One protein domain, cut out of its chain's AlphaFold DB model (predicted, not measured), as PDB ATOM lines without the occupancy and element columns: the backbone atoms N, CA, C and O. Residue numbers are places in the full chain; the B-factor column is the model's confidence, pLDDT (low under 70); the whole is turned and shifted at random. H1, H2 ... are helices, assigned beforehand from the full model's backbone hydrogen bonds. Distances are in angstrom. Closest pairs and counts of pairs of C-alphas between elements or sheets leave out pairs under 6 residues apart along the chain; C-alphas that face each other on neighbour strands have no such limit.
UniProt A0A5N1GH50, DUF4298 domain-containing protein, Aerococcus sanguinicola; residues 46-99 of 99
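AT A GLANCE: This is residues 46 to 99 of the 99 residues of the protein "DUF4298 domain-containing protein" of Aerococcus sanguinicola (UniProt A0A5N1GH50). The short helix H1 and the looped link after it make a small head, and the long helix H2 sticks out from it as an arm with residues 78 to 98. This arm makes the length of the whole. The printed part has 54 residues with two named helices, H1 then H2, and no named strand; its class is all helix. It is extended, with a radius of gyration of the C-alphas of 17.6 A and spans of 56 by 24 by 12 A.

IN THESE COORDINATES: H1 is residues 48 to 58, 15.3 A long from C-alpha 48 at (11.235, 75.872, 2.549). H2 is residues 75 to 98, 35.1 A long, ending with C-alpha 98 at (29.554, 65.583, 41.189).

HOW THE PARTS SIT: H1 and H2 are apart. Every O i to N i+4 pair is within hydrogen-bond range in H1, and 19 of 20 in H2.

THE WHOLE: The C-alphas of Gln 61 and Ala 99, the two farthest apart, are 56.3 A apart. The link of 16 residues is long. The printed part has no cut, and no printed residue is under pLDDT 70.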
ATOM      1  N   GLY A  46      10.373  75.213   9.815       94.12
ATOM      2  CA  GLY A  46      10.647  76.536   9.249       94.12
ATOM      3  C   GLY A  46      11.518  76.530   7.983       94.12
ATOM      4  O   GLY A  46      11.877  77.605   7.497       94.12
ATOM      5  N   SER A  47      11.850  75.358   7.430       97.69
ATOM      6  CA  SER A  47      12.525  75.236   6.134       97.69
ATOM      7  C   SER A  47      11.561  75.504   4.965       97.69
ATOM      8  O   SER A  47      10.339  75.446   5.141       97.69
ATOM      9  N   PRO A  48      12.071  75.775   3.746       98.38
ATOM     10  CA  PRO A  48      11.235  75.872   2.549       98.38
ATOM     11  C   PRO A  48      10.350  74.638   2.331       98.38
ATOM     12  O   PRO A  48       9.177  74.787   2.006       98.38
ATOM     13  N   GLU A  49      10.882  73.437   2.574       98.31
ATOM     14  CA  GLU A  49      10.144  72.176   2.453       98.31
ATOM     15  C   GLU A  49       8.960  72.115   3.426       98.31
ATOM     16  O   GLU A  49       7.862  71.736   3.027       98.31
ATOM     17  N   TRP A  50       9.140  72.555   4.676       97.94
ATOM     18  CA  TRP A  50       8.042  72.625   5.647       97.94
ATOM     19  C   TRP A  50       6.936  73.590   5.206       97.94
ATOM     20  O   TRP A  50       5.754  73.268   5.324       97.94
ATOM     21  N   PHE A  51       7.294  74.749   4.643       97.69
ATOM     22  CA  PHE A  51       6.308  75.695   4.107       97.69
ATOM     23  C   PHE A  51       5.568  75.146   2.880       97.69
ATOM     24  O   PHE A  51       4.364  75.379   2.740       97.69
ATOM     25  N   ASP A  52       6.260  74.419   2.003       98.25
ATOM     26  CA  ASP A  52       5.648  73.773   0.840       98.25
ATOM     27  C   ASP A  52       4.659  72.675   1.269       98.25
ATOM     28  O   ASP A  52       3.529  72.628   0.764       98.25
ATOM     29  N   ASP A  53       5.037  71.849   2.248       97.81
ATOM     30  CA  ASP A  53       4.178  70.804   2.811       97.81
ATOM     31  C   ASP A  53       2.958  71.394   3.536       97.81
ATOM     32  O   ASP A  53       1.830  70.925   3.342       97.81
ATOM     33  N   LEU A  54       3.148  72.468   4.313       97.25
ATOM     34  CA  LEU A  54       2.060  73.211   4.957       97.25
ATOM     35  C   LEU A  54       1.088  73.785   3.919       97.25
ATOM     36  O   LEU A  54      -0.127  73.627   4.039       97.25
ATOM     37  N   ALA A  55       1.600  74.380   2.841       97.81
ATOM     38  CA  ALA A  55       0.757  74.902   1.772       97.81
ATOM     39  C   ALA A  55      -0.026  73.794   1.042       97.81
ATOM     40  O   ALA A  55      -1.148  74.035   0.584       97.81
ATOM     41  N   ALA A  56       0.542  72.593   0.897       97.69
ATOM     42  CA  ALA A  56      -0.159  71.437   0.338       97.69
ATOM     43  C   ALA A  56      -1.271  70.939   1.277       97.69
ATOM     44  O   ALA A  56      -2.385  70.644   0.821       97.69
ATOM     45  N   TYR A  57      -0.993  70.902   2.582       96.38
ATOM     46  CA  TYR A  57      -1.975  70.591   3.617       96.38
ATOM     47  C   TYR A  57      -3.154  71.576   3.596       96.38
ATOM     48  O   TYR A  57      -4.302  71.145   3.460       96.38
ATOM     49  N   ASP A  58      -2.884  72.883   3.591       95.19
ATOM     50  CA  ASP A  58      -3.909  73.939   3.578       95.19
ATOM     51  C   ASP A  58      -4.785  73.914   2.316       95.19
ATOM     52  O   ASP A  58      -5.980  74.222   2.353       95.19
ATOM     53  N   LYS A  59      -4.217  73.498   1.179       97.19
ATOM     54  CA  LYS A  59      -4.953  73.307  -0.083       97.19
ATOM     55  C   LYS A  59      -5.788  72.021  -0.106       97.19
ATOM     56  O   LYS A  59      -6.467  71.766  -1.102       97.19
ATOM     57  N   GLY A  60      -5.737  71.196   0.942       96.25
ATOM     58  CA  GLY A  60      -6.443  69.917   1.020       96.25
ATOM     59  C   GLY A  60      -5.892  68.860   0.060       96.25
ATOM     60  O   GLY A  60      -6.646  68.001  -0.398       96.25
ATOM     61  N   GLN A  61      -4.602  68.945  -0.282       97.56
ATOM     62  CA  GLN A  61      -3.941  68.028  -1.220       97.56
ATOM     63  C   GLN A  61      -3.449  66.740  -0.546       97.56
ATOM     64  O   GLN A  61      -3.032  65.812  -1.238       97.56
ATOM     65  N   LEU A  62      -3.511  66.672   0.786       95.94
ATOM     66  CA  LEU A  62      -3.057  65.536   1.579       95.94
ATOM     67  C   LEU A  62      -4.234  64.639   2.031       95.94
ATOM     68  O   LEU A  62      -5.354  65.135   2.204       95.94
ATOM     69  N   PRO A  63      -4.014  63.320   2.213       96.75
ATOM     70  CA  PRO A  63      -5.018  62.401   2.753       96.75
ATOM     71  C   PRO A  63      -5.622  62.867   4.085       96.75
ATOM     72  O   PRO A  63      -4.922  63.320   4.984       96.75
ATOM     73  N   LYS A  64      -6.944  62.739   4.240       91.06
ATOM     74  CA  LYS A  64      -7.664  63.238   5.432       91.06
ATOM     75  C   LYS A  64      -7.617  62.296   6.638       91.06
ATOM     76  O   LYS A  64      -8.068  62.671   7.713       91.06
ATOM     77  N   ASP A  65      -7.148  61.072   6.448       94.38
ATOM     78  CA  ASP A  65      -7.073  60.009   7.453       94.38
ATOM     79  C   ASP A  65      -5.725  59.962   8.191       94.38
ATOM     80  O   ASP A  65      -5.541  59.137   9.086       94.38
ATOM     81  N   LEU A  66      -4.797  60.859   7.849       95.25
ATOM     82  CA  LEU A  66      -3.472  60.956   8.454       95.25
ATOM     83  C   LEU A  66      -3.352  62.171   9.381       95.25
ATOM     84  O   LEU A  66      -4.120  63.129   9.309       95.25
ATOM     85  N   THR A  67      -2.357  62.121  10.268       92.12
ATOM     86  CA  THR A  67      -2.023  63.215  11.189       92.12
ATOM     87  C   THR A  67      -0.805  63.977  10.685       92.12
ATOM     88  O   THR A  67       0.211  63.372  10.354       92.12
ATOM     89  N   TYR A  68      -0.891  65.307  10.703       94.75
ATOM     90  CA  TYR A  68       0.159  66.218  10.238       94.75
ATOM     91  C   TYR A  68       0.619  67.166  11.348       94.75
ATOM     92  O   TYR A  68       0.829  68.348  11.114       94.75
ATOM     93  N   GLN A  69       0.764  66.668  12.581       94.44
ATOM     94  CA  GLN A  69       1.153  67.494  13.735       94.44
ATOM     95  C   GLN A  69       2.491  68.223  13.519       94.44
ATOM     96  O   GLN A  69       2.681  69.322  14.027       94.44
ATOM     97  N   VAL A  70       3.388  67.655  12.714       96.38
ATOM     98  CA  VAL A  70       4.644  68.298  12.295       96.38
ATOM     99  C   VAL A  70       4.428  69.609  11.510       96.38
ATOM    100  O   VAL A  70       5.290  70.481  11.526       96.38
ATOM    101  N   LEU A  71       3.267  69.785  10.873       96.81
ATOM    102  CA  LEU A  71       2.869  71.013  10.169       96.81
ATOM    103  C   LEU A  71       2.127  72.010  11.074       96.81
ATOM    104  O   LEU A  71       1.714  73.066  10.610       96.81
ATOM    105  N   SER A  72       1.917  71.689  12.356       93.69
ATOM    106  CA  SER A  72       1.372  72.660  13.311       93.69
ATOM    107  C   SER A  72       2.430  73.682  13.733       93.69
ATOM    108  O   SER A  72       3.625  73.396  13.678       93.69
ATOM    109  N   GLU A  73       1.980  74.857  14.180       83.94
ATOM    110  CA  GLU A  73       2.852  75.903  14.736       83.94
ATOM    111  C   GLU A  73       3.591  75.414  15.996       83.94
ATOM    112  O   GLU A  73       4.782  75.662  16.156       83.94
ATOM    113  N   ASP A  74       2.917  74.636  16.848       93.06
ATOM    114  CA  ASP A  74       3.456  74.275  18.164       93.06
ATOM    115  C   ASP A  74       4.172  72.915  18.183       93.06
ATOM    116  O   ASP A  74       5.079  72.703  18.978       93.06
ATOM    117  N   GLY A  75       3.817  71.968  17.309       94.19
ATOM    118  CA  GLY A  75       4.222  70.564  17.456       94.19
ATOM    119  C   GLY A  75       5.736  70.332  17.502       94.19
ATOM    120  O   GLY A  75       6.237  69.692  18.428       94.19
ATOM    121  N   VAL A  76       6.476  70.838  16.511       94.94
ATOM    122  CA  VAL A  76       7.945  70.712  16.500       94.94
ATOM    123  C   VAL A  76       8.589  71.721  17.446       94.94
ATOM    124  O   VAL A  76       9.566  71.390  18.116       94.94
ATOM    125  N   TYR A  77       8.031  72.929  17.539       94.69
ATOM    126  CA  TYR A  77       8.544  73.977  18.413       94.69
ATOM    127  C   TYR A  77       8.590  73.529  19.881       94.69
ATOM    128  O   TYR A  77       9.653  73.582  20.503       94.69
ATOM    129  N   ASP A  78       7.481  73.005  20.406       96.12
ATOM    130  CA  ASP A  78       7.374  72.525  21.785       96.12
ATOM    131  C   ASP A  78       8.367  71.393  22.063       96.12
ATOM    132  O   ASP A  78       9.042  71.397  23.093       96.12
ATOM    133  N   ALA A  79       8.541  70.466  21.116       95.00
ATOM    134  CA  ALA A  79       9.508  69.378  21.248       95.00
ATOM    135  C   ALA A  79      10.956  69.893  21.362       95.00
ATOM    136  O   ALA A  79      11.746  69.375  22.159       95.00
ATOM    137  N   LEU A  80      11.318  70.931  20.600       93.88
ATOM    138  CA  LEU A  80      12.645  71.552  20.670       93.88
ATOM    139  C   LEU A  80      12.844  72.336  21.976       93.88
ATOM    140  O   LEU A  80      13.928  72.287  22.567       93.88
ATOM    141  N   VAL A  81      11.801  73.015  22.462       95.88
ATOM    142  CA  VAL A  81      11.810  73.684  23.771       95.88
ATOM    143  C   VAL A  81      11.995  72.665  24.896       95.88
ATOM    144  O   VAL A  81      12.839  72.867  25.776       95.88
ATOM    145  N   ASP A  82      11.278  71.542  24.851       95.12
ATOM    146  CA  ASP A  82      11.420  70.469  25.831       95.12
ATOM    147  C   ASP A  82      12.811  69.831  25.794       95.12
ATOM    148  O   ASP A  82      13.410  69.645  26.856       95.12
ATOM    149  N   LYS A  83      13.380  69.588  24.601       94.00
ATOM    150  CA  LYS A  83      14.778  69.140  24.444       94.00
ATOM    151  C   LYS A  83      15.731  70.065  25.201       94.00
ATOM    152  O   LYS A  83      16.570  69.602  25.976       94.00
ATOM    153  N   HIS A  84      15.596  71.377  25.000       94.69
ATOM    154  CA  HIS A  84      16.456  72.363  25.651       94.69
ATOM    155  C   HIS A  84      16.280  72.370  27.176       94.69
ATOM    156  O   HIS A  84      17.263  72.307  27.919       94.69
ATOM    157  N   ARG A  85      15.029  72.389  27.652       97.25
ATOM    158  CA  ARG A  85      14.692  72.360  29.082       97.25
ATOM    159  C   ARG A  85      15.251  71.113  29.773       97.25
ATOM    160  O   ARG A  85      15.826  71.224  30.854       97.25
ATOM    161  N   LEU A  86      15.089  69.940  29.159       95.38
ATOM    162  CA  LEU A  86      15.607  68.675  29.682       95.38
ATOM    163  C   LEU A  86      17.137  68.676  29.737       95.38
ATOM    164  O   LEU A  86      17.701  68.285  30.757       95.38
ATOM    165  N   GLY A  87      17.810  69.187  28.703       94.88
ATOM    166  CA  GLY A  87      19.270  69.307  28.691       94.88
ATOM    167  C   GLY A  87      19.815  70.150  29.851       94.88
ATOM    168  O   GLY A  87      20.788  69.758  30.496       94.88
ATOM    169  N   LEU A  88      19.162  71.272  30.177       97.81
ATOM    170  CA  LEU A  88      19.532  72.090  31.340       97.81
ATOM    171  C   LEU A  88      19.316  71.345  32.664       97.81
ATOM    172  O   LEU A  88      20.185  71.377  33.532       97.81
ATOM    173  N   ALA A  89      18.192  70.639  32.801       96.69
ATOM    174  CA  ALA A  89      17.899  69.861  34.002       96.69
ATOM    175  C   ALA A  89      18.932  68.744  34.229       96.69
ATOM    176  O   ALA A  89      19.387  68.546  35.356       96.69
ATOM    177  N   LEU A  90      19.345  68.053  33.161       95.31
ATOM    178  CA  LEU A  90      20.397  67.034  33.213       95.31
ATOM    179  C   LEU A  90      21.753  67.636  33.599       95.31
ATOM    180  O   LEU A  90      22.467  67.059  34.418       95.31
ATOM    181  N   LEU A  91      22.096  68.812  33.066       96.94
ATOM    182  CA  LEU A  91      23.329  69.513  33.423       96.94
ATOM    183  C   LEU A  91      23.360  69.903  34.907       96.94
ATOM    184  O   LEU A  91      24.381  69.722  35.575       96.94
ATOM    185  N   ASP A  92      22.258  70.435  35.430       97.44
ATOM    186  CA  ASP A  92      22.168  70.823  36.837       97.44
ATOM    187  C   ASP A  92      22.180  69.606  37.767       97.44
ATOM    188  O   ASP A  92      22.867  69.632  38.791       97.44
ATOM    189  N   LEU A  93      21.509  68.514  37.388       95.75
ATOM    190  CA  LEU A  93      21.579  67.248  38.115       95.75
ATOM    191  C   LEU A  93      23.012  66.703  38.148       95.75
ATOM    192  O   LEU A  93      23.515  66.361  39.216       95.75
ATOM    193  N   ALA A  94      23.704  66.681  37.006       96.00
ATOM    194  CA  ALA A  94      25.089  66.221  36.932       96.00
ATOM    195  C   ALA A  94      26.012  67.038  37.850       96.00
ATOM    196  O   ALA A  94      26.841  66.473  38.559       96.00
ATOM    197  N   ARG A  95      25.834  68.366  37.902       97.38
ATOM    198  CA  ARG A  95      26.581  69.236  38.826       97.38
ATOM    199  C   ARG A  95      26.318  68.891  40.286       97.38
ATOM    200  O   ARG A  95      27.261  68.864  41.063       97.38
ATOM    201  N   GLN A  96      25.064  68.638  40.658       96.38
ATOM    202  CA  GLN A  96      24.700  68.274  42.029       96.38
ATOM    203  C   GLN A  96      25.264  66.911  42.443       96.38
ATOM    204  O   GLN A  96      25.650  66.747  43.593       96.38
ATOM    205  N   LEU A  97      25.323  65.948  41.518       93.19
ATOM    206  CA  LEU A  97      25.857  64.608  41.779       93.19
ATOM    207  C   LEU A  97      27.391  64.575  41.889       93.19
ATOM    208  O   LEU A  97      27.930  63.674  42.525       93.19
ATOM    209  N   LEU A  98      28.086  65.522  41.246       94.06
ATOM    210  CA  LEU A  98      29.554  65.583  41.189       94.06
ATOM    211  C   LEU A  98      30.191  66.577  42.178       94.06
ATOM    212  O   LEU A  98      31.420  66.616  42.267       94.06
ATOM    213  N   ALA A  99      29.388  67.399  42.856       87.25
ATOM    214  CA  ALA A  99      29.842  68.372  43.856       87.25
ATOM    215  C   ALA A  99      30.134  67.715  45.213       87.25
ATOM    216  O   ALA A  99      31.117  68.151  45.856       87.25
TER     217      ALA A  99